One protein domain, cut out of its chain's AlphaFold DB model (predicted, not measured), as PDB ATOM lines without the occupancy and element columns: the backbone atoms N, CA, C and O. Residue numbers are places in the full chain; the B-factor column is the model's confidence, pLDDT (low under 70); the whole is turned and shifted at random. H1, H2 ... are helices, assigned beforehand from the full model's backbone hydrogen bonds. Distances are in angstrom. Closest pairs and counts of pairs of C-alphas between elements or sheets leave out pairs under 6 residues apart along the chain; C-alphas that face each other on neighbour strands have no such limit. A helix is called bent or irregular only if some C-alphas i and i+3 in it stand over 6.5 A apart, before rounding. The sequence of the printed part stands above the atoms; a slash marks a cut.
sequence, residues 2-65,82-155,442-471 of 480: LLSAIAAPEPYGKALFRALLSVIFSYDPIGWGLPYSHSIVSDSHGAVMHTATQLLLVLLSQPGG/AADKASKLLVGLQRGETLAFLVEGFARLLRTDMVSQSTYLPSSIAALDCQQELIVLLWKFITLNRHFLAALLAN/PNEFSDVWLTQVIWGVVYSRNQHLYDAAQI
ATOM      1  N   LEU A   2     -40.157  28.837  42.464       41.00
ATOM      2  CA  LEU A   2     -41.132  28.513  41.395       41.00
ATOM      3  C   LEU A   2     -40.873  27.164  40.698       41.00
ATOM      4  O   LEU A   2     -41.787  26.355  40.573       41.00
ATOM      5  N   LEU A   3     -39.618  26.860  40.351       44.69
ATOM      6  CA  LEU A   3     -39.236  25.526  39.850       44.69
ATOM      7  C   LEU A   3     -39.507  24.427  40.896       44.69
ATOM      8  O   LEU A   3     -39.987  23.345  40.564       44.69
ATOM      9  N   SER A   4     -39.308  24.742  42.181       45.69
ATOM     10  CA  SER A   4     -39.654  23.849  43.295       45.69
ATOM     11  C   SER A   4     -41.168  23.728  43.534       45.69
ATOM     12  O   SER A   4     -41.603  22.699  44.028       45.69
ATOM     13  N   ALA A   5     -41.987  24.718  43.154       46.31
ATOM     14  CA  ALA A   5     -43.455  24.644  43.219       46.31
ATOM     15  C   ALA A   5     -44.058  23.750  42.118       46.31
ATOM     16  O   ALA A   5     -45.154  23.217  42.269       46.31
ATOM     17  N   ILE A   6     -43.329  23.537  41.023       49.66
ATOM     18  CA  ILE A   6     -43.698  22.580  39.967       49.66
ATOM     19  C   ILE A   6     -43.222  21.174  40.329       49.66
ATOM     20  O   ILE A   6     -43.928  20.200  40.055       49.66
ATOM     21  N   ALA A   7     -42.078  21.078  41.010       47.53
ATOM     22  CA  ALA A   7     -41.593  19.857  41.650       47.53
ATOM     23  C   ALA A   7     -42.386  19.471  42.920       47.53
ATOM     24  O   ALA A   7     -42.267  18.344  43.390       47.53
ATOM     25  N   ALA A   8     -43.219  20.372  43.454       51.09
ATOM     26  CA  ALA A   8     -44.112  20.104  44.579       51.09
ATOM     27  C   ALA A   8     -45.152  19.015  44.222       51.09
ATOM     28  O   ALA A   8     -45.436  18.795  43.029       51.09
ATOM     29  N   PRO A   9     -45.745  18.337  45.229       53.31
ATOM     30  CA  PRO A   9     -46.756  17.302  45.022       53.31
ATOM     31  C   PRO A   9     -47.837  17.738  44.023       53.31
ATOM     32  O   PRO A   9     -48.198  18.916  43.938       53.31
ATOM     33  N   GLU A  10     -48.348  16.766  43.255       58.69
ATOM     34  CA  GLU A  10     -49.210  16.942  42.076       58.69
ATOM     35  C   GLU A  10     -50.226  18.110  42.066       58.69
ATOM     36  O   GLU A  10     -50.355  18.723  40.998       58.69
ATOM     37  N   PRO A  11     -50.963  18.448  43.149       68.81
ATOM     38  CA  PRO A  11     -51.984  19.496  43.085       68.81
ATOM     39  C   PRO A  11     -51.437  20.904  42.808       68.81
ATOM     40  O   PRO A  11     -52.056  21.644  42.042       68.81
ATOM     41  N   TYR A  12     -50.281  21.284  43.364       74.50
ATOM     42  CA  TYR A  12     -49.812  22.677  43.299       74.50
ATOM     43  C   TYR A  12     -49.259  23.056  41.922       74.50
ATOM     44  O   TYR A  12     -49.582  24.125  41.408       74.50
ATOM     45  N   GLY A  13     -48.512  22.159  41.269       77.00
ATOM     46  CA  GLY A  13     -48.022  22.389  39.904       77.00
ATOM     47  C   GLY A  13     -49.159  22.481  38.876       77.00
ATOM     48  O   GLY A  13     -49.143  23.355  38.009       77.00
ATOM     49  N   LYS A  14     -50.191  21.630  39.009       82.81
ATOM     50  CA  LYS A  14     -51.410  21.680  38.176       82.81
ATOM     51  C   LYS A  14     -52.188  22.981  38.400       82.81
ATOM     52  O   LYS A  14     -52.658  23.580  37.433       82.81
ATOM     53  N   ALA A  15     -52.325  23.413  39.654       86.25
ATOM     54  CA  ALA A  15     -53.001  24.660  40.005       86.25
ATOM     55  C   ALA A  15     -52.257  25.886  39.459       86.25
ATOM     56  O   ALA A  15     -52.886  26.730  38.826       86.25
ATOM     57  N   LEU A  16     -50.929  25.940  39.617       88.06
ATOM     58  CA  LEU A  16     -50.099  27.020  39.081       88.06
ATOM     59  C   LEU A  16     -50.220  27.113  37.557       88.06
ATOM     60  O   LEU A  16     -50.492  28.189  37.038       88.06
ATOM     61  N   PHE A  17     -50.089  25.993  36.842       89.62
ATOM     62  CA  PHE A  17     -50.227  25.972  35.384       89.62
ATOM     63  C   PHE A  17     -51.588  26.521  34.931       89.62
ATOM     64  O   PHE A  17     -51.651  27.395  34.073       89.62
ATOM     65  N   ARG A  18     -52.684  26.071  35.553       90.75
ATOM     66  CA  ARG A  18     -54.036  26.566  35.245       90.75
ATOM     67  C   ARG A  18     -54.213  28.043  35.592       90.75
ATOM     68  O   ARG A  18     -54.856  28.755  34.830       90.75
ATOM     69  N   ALA A  19     -53.645  28.495  36.708       92.69
ATOM     70  CA  ALA A  19     -53.677  29.898  37.104       92.69
ATOM     71  C   ALA A  19     -52.947  30.779  36.082       92.69
ATOM     72  O   ALA A  19     -53.502  31.793  35.672       92.69
ATOM     73  N   LEU A  20     -51.769  30.359  35.601       95.00
ATOM     74  CA  LEU A  20     -51.040  31.065  34.540       95.00
ATOM     75  C   LEU A  20     -51.887  31.181  33.270       95.00
ATOM     76  O   LEU A  20     -52.063  32.284  32.764       95.00
ATOM     77  N   LEU A  21     -52.481  30.079  32.796       95.06
ATOM     78  CA  LEU A  21     -53.376  30.119  31.632       95.06
ATOM     79  C   LEU A  21     -54.565  31.059  31.853       95.06
ATOM     80  O   LEU A  21     -54.904  31.844  30.973       95.06
ATOM     81  N   SER A  22     -55.194  30.991  33.026       95.06
ATOM     82  CA  SER A  22     -56.345  31.831  33.345       95.06
ATOM     83  C   SER A  22     -55.975  33.311  33.339       95.06
ATOM     84  O   SER A  22     -56.699  34.103  32.749       95.06
ATOM     85  N   VAL A  23     -54.863  33.695  33.966       95.12
ATOM     86  CA  VAL A  23     -54.408  35.093  34.011       95.12
ATOM     87  C   VAL A  23     -54.067  35.592  32.610       95.12
ATOM     88  O   VAL A  23     -54.544  36.646  32.207       95.12
ATOM     89  N   ILE A  24     -53.321  34.806  31.828       95.69
ATOM     90  CA  ILE A  24     -52.908  35.217  30.482       95.69
ATOM     91  C   ILE A  24     -54.122  35.415  29.571       95.69
ATOM     92  O   ILE A  24     -54.310  36.479  28.992       95.69
ATOM     93  N   PHE A  25     -54.977  34.398  29.466       95.88
ATOM     94  CA  PHE A  25     -56.044  34.372  28.468       95.88
ATOM     95  C   PHE A  25     -57.362  34.998  28.941       95.88
ATOM     96  O   PHE A  25     -58.299  35.081  28.148       95.88
ATOM     97  N   SER A  26     -57.455  35.469  30.190       94.06
ATOM     98  CA  SER A  26     -58.566  36.323  30.646       94.06
ATOM     99  C   SER A  26     -58.277  37.817  30.501       94.06
ATOM    100  O   SER A  26     -59.209  38.612  30.582       94.06
ATOM    101  N   TYR A  27     -57.023  38.208  30.241       92.81
ATOM    102  CA  TYR A  27     -56.667  39.604  30.013       92.81
ATOM    103  C   TYR A  27     -57.414  40.174  28.799       92.81
ATOM    104  O   TYR A  27     -57.448  39.566  27.720       92.81
ATOM    105  N   ASP A  28     -58.042  41.331  28.998       89.25
ATOM    106  CA  ASP A  28     -58.752  42.082  27.969       89.25
ATOM    107  C   ASP A  28     -58.093  43.460  27.802       89.25
ATOM    108  O   ASP A  28     -58.308  44.339  28.639       89.25
ATOM    109  N   PRO A  29     -57.303  43.661  26.734       83.31
ATOM    110  CA  PRO A  29     -56.578  44.911  26.509       83.31
ATOM    111  C   PRO A  29     -57.483  46.101  26.166       83.31
ATOM    112  O   PRO A  29     -57.040  47.244  26.233       83.31
ATOM    113  N   ILE A  30     -58.741  45.861  25.786       80.62
ATOM    114  CA  ILE A  30     -59.706  46.930  25.489       80.62
ATOM    115  C   ILE A  30     -60.375  47.421  26.784       80.62
ATOM    116  O   ILE A  30     -60.767  48.588  26.896       80.62
ATOM    117  N   GLY A  31     -60.497  46.539  27.781       79.12
ATOM    118  CA  GLY A  31     -61.127  46.828  29.062       79.12
ATOM    119  C   GLY A  31     -62.562  47.328  28.892       79.12
ATOM    120  O   GLY A  31     -63.437  46.619  28.410       79.12
ATOM    121  N   TRP A  32     -62.818  48.574  29.295       72.38
ATOM    122  CA  TRP A  32     -64.164  49.166  29.290       72.38
ATOM    123  C   TRP A  32     -64.593  49.685  27.907       72.38
ATOM    124  O   TRP A  32     -65.677  50.249  27.774       72.38
ATOM    125  N   GLY A  33     -63.739  49.556  26.883       74.81
ATOM    126  CA  GLY A  33     -64.010  50.077  25.539       74.81
ATOM    127  C   GLY A  33     -63.943  51.602  25.432       74.81
ATOM    128  O   GLY A  33     -64.317  52.161  24.403       74.81
ATOM    129  N   LEU A  34     -63.467  52.280  26.481       79.56
ATOM    130  CA  LEU A  34     -63.252  53.722  26.493       79.56
ATOM    131  C   LEU A  34     -61.885  54.064  25.874       79.56
ATOM    132  O   LEU A  34     -60.873  53.517  26.326       79.56
ATOM    133  N   PRO A  35     -61.822  54.989  24.897       80.00
ATOM    134  CA  PRO A  35     -60.562  55.526  24.389       80.00
ATOM    135  C   PRO A  35     -59.679  56.069  25.518       80.00
ATOM    136  O   PRO A  35     -60.169  56.761  26.409       80.00
ATOM    137  N   TYR A  36     -58.377  55.786  25.455       81.94
ATOM    138  CA  TYR A  36     -57.362  56.237  26.416       81.94
ATOM    139  C   TYR A  36     -57.564  55.734  27.856       81.94
ATOM    140  O   TYR A  36     -57.005  56.305  28.794       81.94
ATOM    141  N   SER A  37     -58.323  54.650  28.054       80.06
ATOM    142  CA  SER A  37     -58.530  54.023  29.371       80.06
ATOM    143  C   SER A  37     -57.212  53.707  30.093       80.06
ATOM    144  O   SER A  37     -57.086  53.960  31.292       80.06
ATOM    145  N   HIS A  38     -56.211  53.249  29.340       78.69
ATOM    146  CA  HIS A  38     -54.860  52.940  29.810       78.69
ATOM    147  C   HIS A  38     -54.090  54.150  30.367       78.69
ATOM    148  O   HIS A  38     -53.173  53.976  31.164       78.69
ATOM    149  N   SER A  39     -54.457  55.375  29.981       80.62
ATOM    150  CA  SER A  39     -53.842  56.606  30.500       80.62
ATOM    151  C   SER A  39     -54.453  57.051  31.827       80.62
ATOM    152  O   SER A  39     -53.838  57.814  32.568       80.62
ATOM    153  N   ILE A  40     -55.681  56.609  32.117       81.75
ATOM    154  CA  ILE A  40     -56.452  57.020  33.298       81.75
ATOM    155  C   ILE A  40     -56.290  55.997  34.427       81.75
ATOM    156  O   ILE A  40     -56.217  56.370  35.598       81.75
ATOM    157  N   VAL A  41     -56.236  54.707  34.087       80.62
ATOM    158  CA  VAL A  41     -56.173  53.604  35.050       80.62
ATOM    159  C   VAL A  41     -54.895  52.804  34.832       80.62
ATOM    160  O   VAL A  41     -54.618  52.359  33.722       80.62
ATOM    161  N   SER A  42     -54.136  52.586  35.909       78.81
ATOM    162  CA  SER A  42     -52.947  51.730  35.857       78.81
ATOM    163  C   SER A  42     -53.321  50.277  35.553       78.81
ATOM    164  O   SER A  42     -54.134  49.663  36.251       78.81
ATOM    165  N   ASP A  43     -52.709  49.716  34.513       81.56
ATOM    166  CA  ASP A  43     -52.970  48.348  34.074       81.56
ATOM    167  C   ASP A  43     -52.137  47.325  34.862       81.56
ATOM    168  O   ASP A  43     -51.134  46.769  34.408       81.56
ATOM    169  N   SER A  44     -52.565  47.076  36.100       84.00
ATOM    170  CA  SER A  44     -51.954  46.043  36.946       84.00
ATOM    171  C   SER A  44     -52.141  44.629  36.380       84.00
ATOM    172  O   SER A  44     -51.269  43.780  36.567       84.00
ATOM    173  N   HIS A  45     -53.242  44.362  35.665       85.62
ATOM    174  CA  HIS A  45     -53.510  43.037  35.112       85.62
ATOM    175  C   HIS A  45     -52.575  42.723  33.941       85.62
ATOM    176  O   HIS A  45     -52.027  41.621  33.899       85.62
ATOM    177  N   GLY A  46     -52.317  43.687  33.053       87.00
ATOM    178  CA  GLY A  46     -51.356  43.539  31.961       87.00
ATOM    179  C   GLY A  46     -49.945  43.222  32.455       87.00
ATOM    180  O   GLY A  46     -49.307  42.308  31.932       87.00
ATOM    181  N   ALA A  47     -49.488  43.874  33.532       86.75
ATOM    182  CA  ALA A  47     -48.179  43.591  34.133       86.75
ATOM    183  C   ALA A  47     -48.067  42.145  34.664       86.75
ATOM    184  O   ALA A  47     -47.062  41.456  34.447       86.75
ATOM    185  N   VAL A  48     -49.118  41.650  35.330       90.81
ATOM    186  CA  VAL A  48     -49.164  40.262  35.816       90.81
ATOM    187  C   VAL A  48     -49.279  39.283  34.646       90.81
ATOM    188  O   VAL A  48     -48.596  38.261  34.651       90.81
ATOM    189  N   MET A  49     -50.084  39.593  33.627       93.06
ATOM    190  CA  MET A  49     -50.208  38.789  32.410       93.06
ATOM    191  C   MET A  49     -48.864  38.650  31.692       93.06
ATOM    192  O   MET A  49     -48.491  37.540  31.304       93.06
ATOM    193  N   HIS A  50     -48.103  39.738  31.562       91.00
ATOM    194  CA  HIS A  50     -46.791  39.715  30.917       91.00
ATOM    195  C   HIS A  50     -45.820  38.798  31.664       91.00
ATOM    196  O   HIS A  50     -45.253  37.875  31.075       91.00
ATOM    197  N   THR A  51     -45.731  38.967  32.985       90.88
ATOM    198  CA  THR A  51     -44.895  38.123  33.853       90.88
ATOM    199  C   THR A  51     -45.344  36.657  33.817       90.88
ATOM    200  O   THR A  51     -44.517  35.747  33.743       90.88
ATOM    201  N   ALA A  52     -46.657  36.405  33.823       93.62
ATOM    202  CA  ALA A  52     -47.226  35.062  33.734       93.62
ATOM    203  C   ALA A  52     -46.898  34.389  32.396       93.62
ATOM    204  O   ALA A  52     -46.581  33.199  32.375       93.62
ATOM    205  N   THR A  53     -46.923  35.147  31.295       94.56
ATOM    206  CA  THR A  53     -46.562  34.662  29.957       94.56
ATOM    207  C   THR A  53     -45.094  34.248  29.918       94.56
ATOM    208  O   THR A  53     -44.783  33.130  29.508       94.56
ATOM    209  N   GLN A  54     -44.193  35.098  30.416       91.81
ATOM    210  CA  GLN A  54     -42.763  34.790  30.483       91.81
ATOM    211  C   GLN A  54     -42.476  33.586  31.379       91.81
ATOM    212  O   GLN A  54     -41.724  32.693  30.991       91.81
ATOM    213  N   LEU A  55     -43.114  33.520  32.550       90.94
ATOM    214  CA  LEU A  55     -42.982  32.376  33.439       90.94
ATOM    215  C   LEU A  55     -43.448  31.098  32.737       90.94
ATOM    216  O   LEU A  55     -42.701  30.129  32.703       90.94
ATOM    217  N   LEU A  56     -44.630  31.096  32.114       92.75
ATOM    218  CA  LEU A  56     -45.133  29.937  31.378       92.75
ATOM    219  C   LEU A  56     -44.170  29.500  30.261       92.75
ATOM    220  O   LEU A  56     -43.912  28.306  30.124       92.75
ATOM    221  N   LEU A  57     -43.590  30.442  29.515       91.88
ATOM    222  CA  LEU A  57     -42.583  30.141  28.494       91.88
ATOM    223  C   LEU A  57     -41.336  29.477  29.073       91.88
ATOM    224  O   LEU A  57     -40.892  28.466  28.533       91.88
ATOM    225  N   VAL A  58     -40.806  29.991  30.187       88.38
ATOM    226  CA  VAL A  58     -39.648  29.403  30.882       88.38
ATOM    227  C   VAL A  58     -39.943  27.979  31.358       88.38
ATOM    228  O   VAL A  58     -39.062  27.120  31.341       88.38
ATOM    229  N   LEU A  59     -41.184  27.701  31.763       86.94
ATOM    230  CA  LEU A  59     -41.604  26.356  32.160       86.94
ATOM    231  C   LEU A  59     -41.737  25.400  30.968       86.94
ATOM    232  O   LEU A  59     -41.510  24.205  31.129       86.94
ATOM    233  N   LEU A  60     -42.078  25.919  29.785       86.75
ATOM    234  CA  LEU A  60     -42.202  25.165  28.530       86.75
ATOM    235  C   LEU A  60     -40.883  25.065  27.732       86.75
ATOM    236  O   LEU A  60     -40.852  24.415  26.679       86.75
ATOM    237  N   SER A  61     -39.813  25.737  28.171       79.94
ATOM    238  CA  SER A  61     -38.518  25.805  27.473       79.94
ATOM    239  C   SER A  61     -37.426  24.920  28.064       79.94
ATOM    240  O   SER A  61     -36.353  24.818  27.474       79.94
ATOM    241  N   GLN A  62     -37.662  24.293  29.217       66.44
ATOM    242  CA  GLN A  62     -36.637  23.494  29.880       66.44
ATOM    243  C   GLN A  62     -36.277  22.262  29.025       66.44
ATOM    244  O   GLN A  62     -37.182  21.515  28.640       66.44
ATOM    245  N   PRO A  63     -34.987  22.026  28.733       52.66
ATOM    246  CA  PRO A  63     -34.566  20.892  27.926       52.66
ATOM    247  C   PRO A  63     -34.876  19.584  28.659       52.66
ATOM    248  O   PRO A  63     -34.522  19.403  29.828       52.66
ATOM    249  N   GLY A  64     -35.518  18.650  27.960       46.78
ATOM    250  CA  GLY A  64     -35.516  17.251  28.362       46.78
ATOM    251  C   GLY A  64     -34.089  16.721  28.242       46.78
ATOM    252  O   GLY A  64     -33.670  16.370  27.152       46.78
ATOM    253  N   GLY A  65     -33.339  16.752  29.349       40.78
ATOM    254  CA  GLY A  65     -32.059  16.071  29.580       40.78
ATOM    255  C   GLY A  65     -31.190  15.766  28.353       40.78
ATOM    256  O   GLY A  65     -31.130  14.622  27.922       40.78
ATOM    257  N   ALA A  82     -38.402  18.548  36.269       48.78
ATOM    258  CA  ALA A  82     -39.611  19.388  36.272       48.78
ATOM    259  C   ALA A  82     -40.009  19.940  34.880       48.78
ATOM    260  O   ALA A  82     -41.176  20.269  34.661       48.78
ATOM    261  N   ALA A  83     -39.047  19.979  33.951       52.59
ATOM    262  CA  ALA A  83     -39.154  20.317  32.532       52.59
ATOM    263  C   ALA A  83     -40.254  19.557  31.779       52.59
ATOM    264  O   ALA A  83     -41.009  20.122  30.989       52.59
ATOM    265  N   ASP A  84     -40.397  18.271  32.085       65.38
ATOM    266  CA  ASP A  84     -41.349  17.395  31.416       65.38
ATOM    267  C   ASP A  84     -42.791  17.674  31.858       65.38
ATOM    268  O   ASP A  84     -43.745  17.387  31.137       65.38
ATOM    269  N   LYS A  85     -42.982  18.236  33.056       76.69
ATOM    270  CA  LYS A  85     -44.297  18.304  33.703       76.69
ATOM    271  C   LYS A  85     -45.198  19.369  33.082       76.69
ATOM    272  O   LYS A  85     -46.360  19.077  32.826       76.69
ATOM    273  N   ALA A  86     -44.691  20.573  32.807       83.06
ATOM    274  CA  ALA A  86     -45.488  21.636  32.182       83.06
ATOM    275  C   ALA A  86     -45.884  21.277  30.741       83.06
ATOM    276  O   ALA A  86     -47.051  21.412  30.372       83.06
ATOM    277  N   SER A  87     -44.947  20.725  29.966       86.56
ATOM    278  CA  SER A  87     -45.209  20.208  28.620       86.56
ATOM    279  C   SER A  87     -46.227  19.063  28.643       86.56
ATOM    280  O   SER A  87     -47.189  19.094  27.879       86.56
ATOM    281  N   LYS A  88     -46.115  18.108  29.583       86.06
ATOM    282  CA  LYS A  88     -47.119  17.043  29.792       86.06
ATOM    283  C   LYS A  88     -48.500  17.600  30.149       86.06
ATOM    284  O   LYS A  88     -49.505  17.101  29.646       86.06
ATOM    285  N   LEU A  89     -48.572  18.639  30.987       89.75
ATOM    286  CA  LEU A  89     -49.837  19.301  31.319       89.75
ATOM    287  C   LEU A  89     -50.456  19.997  30.106       89.75
ATOM    288  O   LEU A  89     -51.667  19.891  29.923       89.75
ATOM    289  N   LEU A  90     -49.643  20.658  29.275       92.12
ATOM    290  CA  LEU A  90     -50.094  21.274  28.030       92.12
ATOM    291  C   LEU A  90     -50.616  20.222  27.048       92.12
ATOM    292  O   LEU A  90     -51.726  20.380  26.555       92.12
ATOM    293  N   VAL A  91     -49.874  19.133  26.817       92.25
ATOM    294  CA  VAL A  91     -50.294  18.006  25.960       92.25
ATOM    295  C   VAL A  91     -51.613  17.395  26.453       92.25
ATOM    296  O   VAL A  91     -52.474  17.036  25.652       92.25
ATOM    297  N   GLY A  92     -51.802  17.317  27.773       89.94
ATOM    298  CA  GLY A  92     -52.999  16.760  28.403       89.94
ATOM    299  C   GLY A  92     -54.249  17.651  28.381       89.94
ATOM    300  O   GLY A  92     -55.296  17.218  28.867       89.94
ATOM    301  N   LEU A  93     -54.196  18.886  27.858       93.31
ATOM    302  CA  LEU A  93     -55.396  19.727  27.746       93.31
ATOM    303  C   LEU A  93     -56.290  19.242  26.598       93.31
ATOM    304  O   LEU A  93     -55.927  19.356  25.431       93.31
ATOM    305  N   GLN A  94     -57.478  18.740  26.934       95.12
ATOM    306  CA  GLN A  94     -58.424  18.187  25.950       95.12
ATOM    307  C   GLN A  94     -59.864  18.692  26.123       95.12
ATOM    308  O   GLN A  94     -60.701  18.506  25.244       95.12
ATOM    309  N   ARG A  95     -60.182  19.334  27.256       95.69
ATOM    310  CA  ARG A  95     -61.544  19.801  27.558       95.69
ATOM    311  C   ARG A  95     -61.941  20.926  26.601       95.69
ATOM    312  O   ARG A  95     -61.310  21.980  26.609       95.69
ATOM    313  N   GLY A  96     -63.025  20.724  25.849       95.62
ATOM    314  CA  GLY A  96     -63.489  21.655  24.811       95.62
ATOM    315  C   GLY A  96     -63.671  23.099  25.288       95.62
ATOM    316  O   GLY A  96     -63.188  24.014  24.634       95.62
ATOM    317  N   GLU A  97     -64.272  23.314  26.462       96.12
ATOM    318  CA  GLU A  97     -64.441  24.657  27.049       96.12
ATOM    319  C   GLU A  97     -63.104  25.358  27.321       96.12
ATOM    320  O   GLU A  97     -62.948  26.544  27.041       96.12
ATOM    321  N   THR A  98     -62.120  24.620  27.848       95.94
ATOM    322  CA  THR A  98     -60.778  25.157  28.096       95.94
ATOM    323  C   THR A  98     -60.103  25.512  26.779       95.94
ATOM    324  O   THR A  98     -59.530  26.586  26.663       95.94
ATOM    325  N   LEU A  99     -60.202  24.648  25.768       97.69
ATOM    326  CA  LEU A  99     -59.630  24.911  24.449       97.69
ATOM    327  C   LEU A  99     -60.285  26.126  23.781       97.69
ATOM    328  O   LEU A  99     -59.574  26.972  23.250       97.69
ATOM    329  N   ALA A 100     -61.610  26.267  23.867       97.56
ATOM    330  CA  ALA A 100     -62.330  27.425  23.344       97.56
ATOM    331  C   ALA A 100     -61.903  28.730  24.036       97.56
ATOM    332  O   ALA A 100     -61.651  29.726  23.359       97.56
ATOM    333  N   PHE A 101     -61.752  28.709  25.365       97.56
ATOM    334  CA  PHE A 101     -61.227  29.841  26.133       97.56
ATOM    335  C   PHE A 101     -59.815  30.241  25.680       97.56
ATOM    336  O   PHE A 101     -59.547  31.420  25.464       97.56
ATOM    337  N   LEU A 102     -58.927  29.261  25.483       97.88
ATOM    338  CA  LEU A 102     -57.559  29.501  25.016       97.88
ATOM    339  C   LEU A 102     -57.532  30.066  23.590       97.88
ATOM    340  O   LEU A 102     -56.808  31.022  23.328       97.88
ATOM    341  N   VAL A 103     -58.328  29.503  22.674       98.25
ATOM    342  CA  VAL A 103     -58.433  29.967  21.280       98.25
ATOM    343  C   VAL A 103     -58.944  31.408  21.222       98.25
ATOM    344  O   VAL A 103     -58.368  32.232  20.513       98.25
ATOM    345  N   GLU A 104     -59.981  31.736  21.997       97.69
ATOM    346  CA  GLU A 104     -60.494  33.107  22.090       97.69
ATOM    347  C   GLU A 104     -59.446  34.060  22.675       97.69
ATOM    348  O   GLU A 104     -59.246  35.154  22.148       97.69
ATOM    349  N   GLY A 105     -58.743  33.635  23.730       96.31
ATOM    350  CA  GLY A 105     -57.670  34.403  24.351       96.31
ATOM    351  C   GLY A 105     -56.533  34.713  23.378       96.31
ATOM    352  O   GLY A 105     -56.188  35.879  23.208       96.31
ATOM    353  N   PHE A 106     -55.989  33.709  22.683       96.81
ATOM    354  CA  PHE A 106     -54.938  33.920  21.678       96.81
ATOM    355  C   PHE A 106     -55.383  34.871  20.568       96.81
ATOM    356  O   PHE A 106     -54.667  35.822  20.257       96.81
ATOM    357  N   ALA A 107     -56.568  34.645  19.994       95.88
ATOM    358  CA  ALA A 107     -57.086  35.490  18.925       95.88
ATOM    359  C   ALA A 107     -57.297  36.940  19.387       95.88
ATOM    360  O   ALA A 107     -56.998  37.869  18.638       95.88
ATOM    361  N   ARG A 108     -57.772  37.156  20.622       94.88
ATOM    362  CA  ARG A 108     -57.921  38.497  21.205       94.88
ATOM    363  C   ARG A 108     -56.565  39.176  21.402       94.88
ATOM    364  O   ARG A 108     -56.386  40.299  20.936       94.88
ATOM    365  N   LEU A 109     -55.620  38.503  22.057       95.31
ATOM    366  CA  LEU A 109     -54.318  39.079  22.401       95.31
ATOM    367  C   LEU A 109     -53.485  39.400  21.151       95.31
ATOM    368  O   LEU A 109     -53.037  40.532  21.005       95.31
ATOM    369  N   LEU A 110     -53.352  38.458  20.211       94.75
ATOM    370  CA  LEU A 110     -52.563  38.659  18.984       94.75
ATOM    371  C   LEU A 110     -53.134  39.774  18.096       94.75
ATOM    372  O   LEU A 110     -52.389  40.566  17.530       94.75
ATOM    373  N   ARG A 111     -54.464  39.901  18.029       91.94
ATOM    374  CA  ARG A 111     -55.123  40.941  17.227       91.94
ATOM    375  C   ARG A 111     -54.979  42.352  17.811       91.94
ATOM    376  O   ARG A 111     -55.226  43.326  17.102       91.94
ATOM    377  N   THR A 112     -54.628  42.477  19.090       90.06
ATOM    378  CA  THR A 112     -54.663  43.754  19.823       90.06
ATOM    379  C   THR A 112     -53.817  44.823  19.149       90.06
ATOM    380  O   THR A 112     -54.294  45.939  18.958       90.06
ATOM    381  N   ASP A 113     -52.607  44.465  18.721       86.62
ATOM    382  CA  ASP A 113     -51.695  45.415  18.081       86.62
ATOM    383  C   ASP A 113     -52.262  45.956  16.765       86.62
ATOM    384  O   ASP A 113     -52.404  47.167  16.594       86.62
ATOM    385  N   MET A 114     -52.729  45.058  15.892       86.50
ATOM    386  CA  MET A 114     -53.373  45.423  14.629       86.50
ATOM    387  C   MET A 114     -54.590  46.343  14.839       86.50
ATOM    388  O   MET A 114     -54.793  47.294  14.083       86.50
ATOM    389  N   VAL A 115     -55.410  46.076  15.863       84.25
ATOM    390  CA  VAL A 115     -56.583  46.907  16.182       84.25
ATOM    391  C   VAL A 115     -56.162  48.269  16.724       84.25
ATOM    392  O   VAL A 115     -56.739  49.266  16.300       84.25
ATOM    393  N   SER A 116     -55.149  48.326  17.592       82.81
ATOM    394  CA  SER A 116     -54.639  49.576  18.171       82.81
ATOM    395  C   SER A 116     -54.111  50.554  17.117       82.81
ATOM    396  O   SER A 116     -54.280  51.763  17.253       82.81
ATOM    397  N   GLN A 117     -53.573  50.033  16.012       79.38
ATOM    398  CA  GLN A 117     -53.101  50.826  14.872       79.38
ATOM    399  C   GLN A 117     -54.222  51.256  13.912       79.38
ATOM    400  O   GLN A 117     -54.004  52.108  13.056       79.38
ATOM    401  N   SER A 118     -55.421  50.680  14.043       76.56
ATOM    402  CA  SER A 118     -56.561  50.904  13.139       76.56
ATOM    403  C   SER A 118     -57.731  51.628  13.819       76.56
ATOM    404  O   SER A 118     -58.871  51.554  13.355       76.56
ATOM    405  N   THR A 119     -57.487  52.309  14.942       80.62
ATOM    406  CA  THR A 119     -58.515  53.069  15.663       80.62
ATOM    407  C   THR A 119     -58.733  54.459  15.072       80.62
ATOM    408  O   THR A 119     -57.786  55.124  14.665       80.62
ATOM    409  N   TYR A 120     -59.980  54.949  15.107       80.44
ATOM    410  CA  TYR A 120     -60.321  56.306  14.651       80.44
ATOM    411  C   TYR A 120     -59.559  57.401  15.413       80.44
ATOM    412  O   TYR A 120     -59.127  58.392  14.830       80.44
ATOM    413  N   LEU A 121     -59.391  57.214  16.725       81.12
ATOM    414  CA  LEU A 121     -58.591  58.092  17.572       81.12
ATOM    415  C   LEU A 121     -57.175  57.510  17.703       81.12
ATOM    416  O   LEU A 121     -57.052  56.351  18.112       81.12
ATOM    417  N   PRO A 122     -56.117  58.271  17.377       78.81
ATOM    418  CA  PRO A 122     -54.745  57.774  17.442       78.81
ATOM    419  C   PRO A 122     -54.372  57.404  18.879       78.81
ATOM    420  O   PRO A 122     -54.730  58.116  19.814       78.81
ATOM    421  N   SER A 123     -53.665  56.287  19.057       80.50
ATOM    422  CA  SER A 123     -53.215  55.802  20.373       80.50
ATOM    423  C   SER A 123     -54.342  55.653  21.406       80.50
ATOM    424  O   SER A 123     -54.117  55.782  22.606       80.50
ATOM    425  N   SER A 124     -55.576  55.407  20.956       81.50
ATOM    426  CA  SER A 124     -56.730  55.273  21.856       81.50
ATOM    427  C   SER A 124     -56.779  53.934  22.588       81.50
ATOM    428  O   SER A 124     -57.373  53.848  23.662       81.50
ATOM    429  N   ILE A 125     -56.125  52.910  22.046       81.88
ATOM    430  CA  ILE A 125     -55.941  51.599  22.668       81.88
ATOM    431  C   ILE A 125     -54.440  51.407  22.880       81.88
ATOM    432  O   ILE A 125     -53.653  51.721  21.989       81.88
ATOM    433  N   ALA A 126     -54.046  50.910  24.054       78.25
ATOM    434  CA  ALA A 126     -52.647  50.612  24.332       78.25
ATOM    435  C   ALA A 126     -52.156  49.468  23.435       78.25
ATOM    436  O   ALA A 126     -52.833  48.445  23.290       78.25
ATOM    437  N   ALA A 127     -50.965  49.634  22.861       79.56
ATOM    438  CA  ALA A 127     -50.273  48.535  22.210       79.56
ATOM    439  C   ALA A 127     -49.890  47.473  23.252       79.56
ATOM    440  O   ALA A 127     -49.661  47.769  24.425       79.56
ATOM    441  N   LEU A 128     -49.842  46.216  22.819       85.94
ATOM    442  CA  LEU A 128     -49.498  45.100  23.689       85.94
ATOM    443  C   LEU A 128     -47.978  44.889  23.710       85.94
ATOM    444  O   LEU A 128     -47.388  44.647  22.662       85.94
ATOM    445  N   ASP A 129     -47.348  44.892  24.886       84.00
ATOM    446  CA  ASP A 129     -45.878  44.820  25.004       84.00
ATOM    447  C   ASP A 129     -45.281  43.396  24.933       84.00
ATOM    448  O   ASP A 129     -44.057  43.230  24.856       84.00
ATOM    449  N   CYS A 130     -46.126  42.359  24.918       89.75
ATOM    450  CA  CYS A 130     -45.731  40.945  25.001       89.75
ATOM    451  C   CYS A 130     -45.908  40.144  23.693       89.75
ATOM    452  O   CYS A 130     -46.070  38.924  23.710       89.75
ATOM    453  N   GLN A 131     -45.901  40.816  22.537       91.62
ATOM    454  CA  GLN A 131     -46.153  40.193  21.225       91.62
ATOM    455  C   GLN A 131     -45.188  39.042  20.911       91.62
ATOM    456  O   GLN A 131     -45.603  37.994  20.420       91.62
ATOM    457  N   GLN A 132     -43.901  39.227  21.221       93.69
ATOM    458  CA  GLN A 132     -42.866  38.222  20.976       93.69
ATOM    459  C   GLN A 132     -43.136  36.967  21.809       93.69
ATOM    460  O   GLN A 132     -43.156  35.853  21.287       93.69
ATOM    461  N   GLU A 133     -43.427  37.152  23.097       94.75
ATOM    462  CA  GLU A 133     -43.789  36.074  24.006       94.75
ATOM    463  C   GLU A 133     -45.049  35.330  23.540       94.75
ATOM    464  O   GLU A 133     -45.092  34.102  23.594       94.75
ATOM    465  N   LEU A 134     -46.057  36.045  23.034       95.75
ATOM    466  CA  LEU A 134     -47.294  35.435  22.546       95.75
ATOM    467  C   LEU A 134     -47.100  34.598  21.282       95.75
ATOM    468  O   LEU A 134     -47.725  33.545  21.173       95.75
ATOM    469  N   ILE A 135     -46.238  35.011  20.350       96.62
ATOM    470  CA  ILE A 135     -45.930  34.220  19.144       96.62
ATOM    471  C   ILE A 135     -45.182  32.941  19.527       96.62
ATOM    472  O   ILE A 135     -45.512  31.856  19.047       96.62
ATOM    473  N   VAL A 136     -44.227  33.045  20.452       95.75
ATOM    474  CA  VAL A 136     -43.520  31.883  21.007       95.75
ATOM    475  C   VAL A 136     -44.486  30.948  21.738       95.75
ATOM    476  O   VAL A 136     -44.407  29.724  21.592       95.75
ATOM    477  N   LEU A 137     -45.428  31.502  22.502       96.38
ATOM    478  CA  LEU A 137     -46.433  30.714  23.204       96.38
ATOM    479  C   LEU A 137     -47.390  30.040  22.213       96.38
ATOM    480  O   LEU A 137     -47.674  28.854  22.368       96.38
ATOM    481  N   LEU A 138     -47.827  30.749  21.168       97.81
ATOM    482  CA  LEU A 138     -48.649  30.189  20.096       97.81
ATOM    483  C   LEU A 138     -47.941  28.995  19.455       97.81
ATOM    484  O   LEU A 138     -48.541  27.925  19.375       97.81
ATOM    485  N   TRP A 139     -46.664  29.152  19.086       96.00
ATOM    486  CA  TRP A 139     -45.839  28.074  18.537       96.00
ATOM    487  C   TRP A 139     -45.841  26.837  19.441       96.00
ATOM    488  O   TRP A 139     -46.116  25.729  18.977       96.00
ATOM    489  N   LYS A 140     -45.608  27.007  20.749       93.69
ATOM    490  CA  LYS A 140     -45.644  25.896  21.718       93.69
ATOM    491  C   LYS A 140     -47.015  25.218  21.767       93.69
ATOM    492  O   LYS A 140     -47.080  23.996  21.834       93.69
ATOM    493  N   PHE A 141     -48.109  25.972  21.706       96.81
ATOM    494  CA  PHE A 141     -49.459  25.407  21.758       96.81
ATOM    495  C   PHE A 141     -49.824  24.629  20.490       96.81
ATOM    496  O   PHE A 141     -50.328  23.509  20.602       96.81
ATOM    497  N   ILE A 142     -49.543  25.177  19.304       95.94
ATOM    498  CA  ILE A 142     -49.871  24.522  18.026       95.94
ATOM    499  C   ILE A 142     -48.975  23.308  17.736       95.94
ATOM    500  O   ILE A 142     -49.413  22.390  17.049       95.94
ATOM    501  N   THR A 143     -47.755  23.263  18.286       92.88
ATOM    502  CA  THR A 143     -46.836  22.117  18.135       92.88
ATOM    503  C   THR A 143     -47.064  21.023  19.179       92.88
ATOM    504  O   THR A 143     -47.032  19.841  18.839       92.88
ATOM    505  N   LEU A 144     -47.307  21.382  20.446       92.25
ATOM    506  CA  LEU A 144     -47.398  20.410  21.544       92.25
ATOM    507  C   LEU A 144     -48.816  19.871  21.764       92.25
ATOM    508  O   LEU A 144     -48.967  18.733  22.205       92.25
ATOM    509  N   ASN A 145     -49.868  20.647  21.478       95.81
ATOM    510  CA  ASN A 145     -51.244  20.232  21.739       95.81
ATOM    511  C   ASN A 145     -52.090  20.159  20.456       95.81
ATOM    512  O   ASN A 145     -52.651  21.149  19.981       95.81
ATOM    513  N   ARG A 146     -52.281  18.932  19.955       95.00
ATOM    514  CA  ARG A 146     -53.120  18.655  18.775       95.00
ATOM    515  C   ARG A 146     -54.598  19.007  18.966       95.00
ATOM    516  O   ARG A 146     -55.255  19.366  17.995       95.00
ATOM    517  N   HIS A 147     -55.133  18.919  20.184       97.12
ATOM    518  CA  HIS A 147     -56.525  19.295  20.456       97.12
ATOM    519  C   HIS A 147     -56.724  20.810  20.393       97.12
ATOM    520  O   HIS A 147     -57.743  21.264  19.883       97.12
ATOM    521  N   PHE A 148     -55.749  21.592  20.864       98.00
ATOM    522  CA  PHE A 148     -55.743  23.042  20.702       98.00
ATOM    523  C   PHE A 148     -55.651  23.430  19.227       98.00
ATOM    524  O   PHE A 148     -56.466  24.225  18.768       98.00
ATOM    525  N   LEU A 149     -54.725  22.823  18.474       96.94
ATOM    526  CA  LEU A 149     -54.618  23.036  17.028       96.94
ATOM    527  C   LEU A 149     -55.950  22.736  16.323       96.94
ATOM    528  O   LEU A 149     -56.463  23.578  15.590       96.94
ATOM    529  N   ALA A 150     -56.564  21.583  16.608       96.44
ATOM    530  CA  ALA A 150     -57.864  21.216  16.051       96.44
ATOM    531  C   ALA A 150     -58.982  22.196  16.453       96.44
ATOM    532  O   ALA A 150     -59.810  22.552  15.618       96.44
ATOM    533  N   ALA A 151     -59.004  22.665  17.705       97.56
ATOM    534  CA  ALA A 151     -59.988  23.637  18.182       97.56
ATOM    535  C   ALA A 151     -59.828  25.014  17.515       97.56
ATOM    536  O   ALA A 151     -60.831  25.649  17.187       97.56
ATOM    537  N   LEU A 152     -58.588  25.462  17.282       97.50
ATOM    538  CA  LEU A 152     -58.298  26.688  16.540       97.50
ATOM    539  C   LEU A 152     -58.782  26.569  15.090       97.50
ATOM    540  O   LEU A 152     -59.485  27.448  14.602       97.50
ATOM    541  N   LEU A 153     -58.459  25.457  14.426       95.81
ATOM    542  CA  LEU A 153     -58.851  25.192  13.040       95.81
ATOM    543  C   LEU A 153     -60.364  25.030  12.854       95.81
ATOM    544  O   LEU A 153     -60.898  25.393  11.810       95.81
ATOM    545  N   ALA A 154     -61.062  24.509  13.864       95.06
ATOM    546  CA  ALA A 154     -62.516  24.390  13.862       95.06
ATOM    547  C   ALA A 154     -63.238  25.743  14.024       95.06
ATOM    548  O   ALA A 154     -64.444  25.817  13.788       95.06
ATOM    549  N   ASN A 155     -62.530  26.809  14.422       94.75
ATOM    550  CA  ASN A 155     -63.096  28.139  14.627       94.75
ATOM    551  C   ASN A 155     -62.559  29.141  13.583       94.75
ATOM    552  O   ASN A 155     -61.561  29.821  13.842       94.75
ATOM    553  N   PRO A 442     -38.722  19.279  12.714       79.25
ATOM    554  CA  PRO A 442     -37.725  19.613  13.716       79.25
ATOM    555  C   PRO A 442     -36.389  18.939  13.396       79.25
ATOM    556  O   PRO A 442     -36.337  17.790  12.953       79.25
ATOM    557  N   ASN A 443     -35.311  19.672  13.625       81.25
ATOM    558  CA  ASN A 443     -33.941  19.179  13.638       81.25
ATOM    559  C   ASN A 443     -33.189  19.787  14.833       81.25
ATOM    560  O   ASN A 443     -33.643  20.773  15.420       81.25
ATOM    561  N   GLU A 444     -32.029  19.221  15.170       74.69
ATOM    562  CA  GLU A 444     -31.226  19.644  16.326       74.69
ATOM    563  C   GLU A 444     -30.922  21.153  16.309       74.69
ATOM    564  O   GLU A 444     -31.064  21.839  17.321       74.69
ATOM    565  N   PHE A 445     -30.611  21.709  15.134       81.00
ATOM    566  CA  PHE A 445     -30.355  23.142  14.974       81.00
ATOM    567  C   PHE A 445     -31.589  23.999  15.267       81.00
ATOM    568  O   PHE A 445     -31.472  25.067  15.864       81.00
ATOM    569  N   SER A 446     -32.775  23.544  14.866       81.38
ATOM    570  CA  SER A 446     -34.026  24.270  15.077       81.38
ATOM    571  C   SER A 446     -34.481  24.246  16.538       81.38
ATOM    572  O   SER A 446     -35.026  25.243  17.008       81.38
ATOM    573  N   ASP A 447     -34.185  23.175  17.280       78.81
ATOM    574  CA  ASP A 447     -34.466  23.094  18.718       78.81
ATOM    575  C   ASP A 447     -33.548  24.030  19.515       78.81
ATOM    576  O   ASP A 447     -34.005  24.770  20.397       78.81
ATOM    577  N   VAL A 448     -32.258  24.061  19.159       84.44
ATOM    578  CA  VAL A 448     -31.289  25.010  19.725       84.44
ATOM    579  C   VAL A 448     -31.692  26.446  19.391       84.44
ATOM    580  O   VAL A 448     -31.765  27.281  20.293       84.44
ATOM    581  N   TRP A 449     -32.023  26.731  18.129       89.50
ATOM    582  CA  TRP A 449     -32.478  28.053  17.692       89.50
ATOM    583  C   TRP A 449     -33.740  28.500  18.437       89.50
ATOM    584  O   TRP A 449     -33.775  29.605  18.973       89.50
ATOM    585  N   LEU A 450     -34.757  27.643  18.554       86.31
ATOM    586  CA  LEU A 450     -35.992  27.981  19.264       86.31
ATOM    587  C   LEU A 450     -35.729  28.249  20.752       86.31
ATOM    588  O   LEU A 450     -36.310  29.163  21.339       86.31
ATOM    589  N   THR A 451     -34.828  27.480  21.364       86.00
ATOM    590  CA  THR A 451     -34.399  27.697  22.750       86.00
ATOM    591  C   THR A 451     -33.714  29.056  22.902       86.00
ATOM    592  O   THR A 451     -34.071  29.820  23.802       86.00
ATOM    593  N   GLN A 452     -32.797  29.405  21.994       88.06
ATOM    594  CA  GLN A 452     -32.151  30.723  21.959       88.06
ATOM    595  C   GLN A 452     -33.167  31.852  21.775       88.06
ATOM    596  O   GLN A 452     -33.058  32.882  22.433       88.06
ATOM    597  N   VAL A 453     -34.183  31.649  20.935       89.12
ATOM    598  CA  VAL A 453     -35.269  32.609  20.732       89.12
ATOM    599  C   VAL A 453     -36.061  32.833  22.021       89.12
ATOM    600  O   VAL A 453     -36.224  33.980  22.436       89.12
ATOM    601  N   ILE A 454     -36.507  31.766  22.693       88.12
ATOM    602  CA  ILE A 454     -37.276  31.875  23.946       88.12
ATOM    603  C   ILE A 454     -36.468  32.632  25.006       88.12
ATOM    604  O   ILE A 454     -36.955  33.600  25.593       88.12
ATOM    605  N   TRP A 455     -35.227  32.205  25.244       87.88
ATOM    606  CA  TRP A 455     -34.378  32.821  26.261       87.88
ATOM    607  C   TRP A 455     -33.922  34.224  25.872       87.88
ATOM    608  O   TRP A 455     -33.812  35.069  26.752       87.88
ATOM    609  N   GLY A 456     -33.733  34.513  24.583       88.00
ATOM    610  CA  GLY A 456     -33.431  35.853  24.083       88.00
ATOM    611  C   GLY A 456     -34.559  36.844  24.371       88.00
ATOM    612  O   GLY A 456     -34.306  37.930  24.897       88.00
ATOM    613  N   VAL A 457     -35.814  36.449  24.122       88.31
ATOM    614  CA  VAL A 457     -36.992  37.269  24.451       88.31
ATOM    615  C   VAL A 457     -37.077  37.498  25.962       88.31
ATOM    616  O   VAL A 457     -37.128  38.647  26.402       88.31
ATOM    617  N   VAL A 458     -37.002  36.434  26.769       87.19
ATOM    618  CA  VAL A 458     -37.088  36.543  28.238       87.19
ATOM    619  C   VAL A 458     -35.945  37.390  28.807       87.19
ATOM    620  O   VAL A 458     -36.190  38.267  29.633       87.19
ATOM    621  N   TYR A 459     -34.707  37.170  28.360       85.50
ATOM    622  CA  TYR A 459     -33.530  37.898  28.832       85.50
ATOM    623  C   TYR A 459     -33.591  39.383  28.471       85.50
ATOM    624  O   TYR A 459     -33.396  40.231  29.342       85.50
ATOM    625  N   SER A 460     -33.916  39.714  27.215       84.94
ATOM    626  CA  SER A 460     -33.974  41.108  26.748       84.94
ATOM    627  C   SER A 460     -34.959  41.963  27.551       84.94
ATOM    628  O   SER A 460     -34.703  43.142  27.785       84.94
ATOM    629  N   ARG A 461     -36.051  41.365  28.041       84.88
ATOM    630  CA  ARG A 461     -37.060  42.039  28.869       84.88
ATOM    631  C   ARG A 461     -36.701  42.116  30.354       84.88
ATOM    632  O   ARG A 461     -37.253  42.948  31.065       84.88
ATOM    633  N   ASN A 462     -35.774  41.285  30.822       85.25
ATOM    634  CA  ASN A 462     -35.466  41.116  32.243       85.25
ATOM    635  C   ASN A 462     -34.015  41.461  32.601       85.25
ATOM    636  O   ASN A 462     -33.506  40.983  33.609       85.25
ATOM    637  N   GLN A 463     -33.342  42.311  31.819       79.94
ATOM    638  CA  GLN A 463     -31.939  42.690  32.062       79.94
ATOM    639  C   GLN A 463     -31.689  43.246  33.474       79.94
ATOM    640  O   GLN A 463     -30.623  43.031  34.035       79.94
ATOM    641  N   HIS A 464     -32.687  43.898  34.075       78.69
ATOM    642  CA  HIS A 464     -32.620  44.431  35.438       78.69
ATOM    643  C   HIS A 464     -32.552  43.352  36.535       78.69
ATOM    644  O   HIS A 464     -32.142  43.652  37.653       78.69
ATOM    645  N   LEU A 465     -32.961  42.111  36.243       72.62
ATOM    646  CA  LEU A 465     -32.900  40.989  37.187       72.62
ATOM    647  C   LEU A 465     -31.513  40.335  37.242       72.62
ATOM    648  O   LEU A 465     -31.290  39.464  38.083       72.62
ATOM    649  N   TYR A 466     -30.596  40.729  36.356       66.69
ATOM    650  CA  TYR A 466     -29.298  40.092  36.208       66.69
ATOM    651  C   TYR A 466     -28.155  41.077  36.429       66.69
ATOM    652  O   TYR A 466     -28.166  42.204  35.938       66.69
ATOM    653  N   ASP A 467     -27.119  40.613  37.119       66.62
ATOM    654  CA  ASP A 467     -25.844  41.313  37.164       66.62
ATOM    655  C   ASP A 467     -25.090  41.041  35.853       66.62
ATOM    656  O   ASP A 467     -24.598  39.932  35.619       66.62
ATOM    657  N   ALA A 468     -25.019  42.048  34.980       60.16
ATOM    658  CA  ALA A 468     -24.345  41.952  33.686       60.16
ATOM    659  C   ALA A 468     -22.869  41.525  33.816       60.16
ATOM    660  O   ALA A 468     -22.323  40.935  32.885       60.16
ATOM    661  N   ALA A 469     -22.231  41.756  34.972       62.81
ATOM    662  CA  ALA A 469     -20.861  41.323  35.236       62.81
ATOM    663  C   ALA A 469     -20.720  39.795  35.394       62.81
ATOM    664  O   ALA A 469     -19.629  39.255  35.202       62.81
ATOM    665  N   GLN A 470     -21.807  39.087  35.720       59.84
ATOM    666  CA  GLN A 470     -21.801  37.636  35.938       59.84
ATOM    667  C   GLN A 470     -22.206  36.826  34.698       59.84
ATOM    668  O   GLN A 470     -21.988  35.615  34.663       59.84
ATOM    669  N   ILE A 471     -22.754  37.469  33.661       55.84
ATOM    670  CA  ILE A 471     -23.240  36.797  32.450       55.84
ATOM    671  C   ILE A 471     -22.223  36.955  31.313       55.84
ATOM    672  O   ILE A 471     -22.168  37.974  30.629       55.84
TER     673      ILE A 471
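What this domain is: This is residues 2 to 65, 82 to 155 and 442 to 471 of the 480 residues of the protein "Hypothetical protein" of Haptolina ericina (UniProt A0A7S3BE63). Kinked H6 folds back through a long loop into H7, the middle of a helical body; H9 packs on H7 away from H6, and H4 joins H7 and H9 in a loose triangular bundle. H2 crosses H4 and H6, H5 crosses the ends of H4 and H7, and residues 463 to 471 stick out. The 168 printed residues hold nine named helices, H1 to H9 in order, and no named strand: all helix, compact, radius of gyration of the C-alphas 17.1 A, spans 51 by 48 by 34 A.

Where its parts are: H6, residues 96 to 116, spans 30.0 A and is irregular, only just: C-alphas 110 and 113 are 6.9 A apart. H7 is residues 131 to 144, H8 146 to 153, H9 444 to 461 (26.3 A), H4 44 to 60 (24.5 A), H2 10 to 26 (24.4 A), H5 83 to 91, H1 2 to 6, H3 37 to 40. C-alpha 96 is at (-63.489, 21.655, 24.811), C-alpha 461 at (-37.060, 42.039, 28.869).

How they stand to each other: H7, the hub, forms a helical hairpin with H6, a shallow tilt of 29 degrees; the closest C-alphas, Leu 110 and Gln 131, are 7.0 A apart. H4 touches H7 at a steep tilt of 42 degrees (Leu 57 and Leu 137, closest C-alphas 6.6 A). H8 touches H6, and H7 only at the corner. H1 touches H2 only at the corner. H3 touches no helix. O i to N i+4 pairs are within hydrogen-bond range throughout H1, H4, H7, H8 and H9, in 12 of 13 in H2, 4 of 5 in H5, 15 of 17 in H6; H3 is too short.

The domain as a whole: The farthest C-alphas, Gly 65 and Tyr 120, are 51.4 A apart. Cuts leave gaps of 10.6 A between C-alphas 65 and 82 and 26.8 A between 155 and 442. The link H6 to H7 is long. pLDDT is under 70 at residues 2 to 11, 62 to 65, 82 to 84 and 466 to 471.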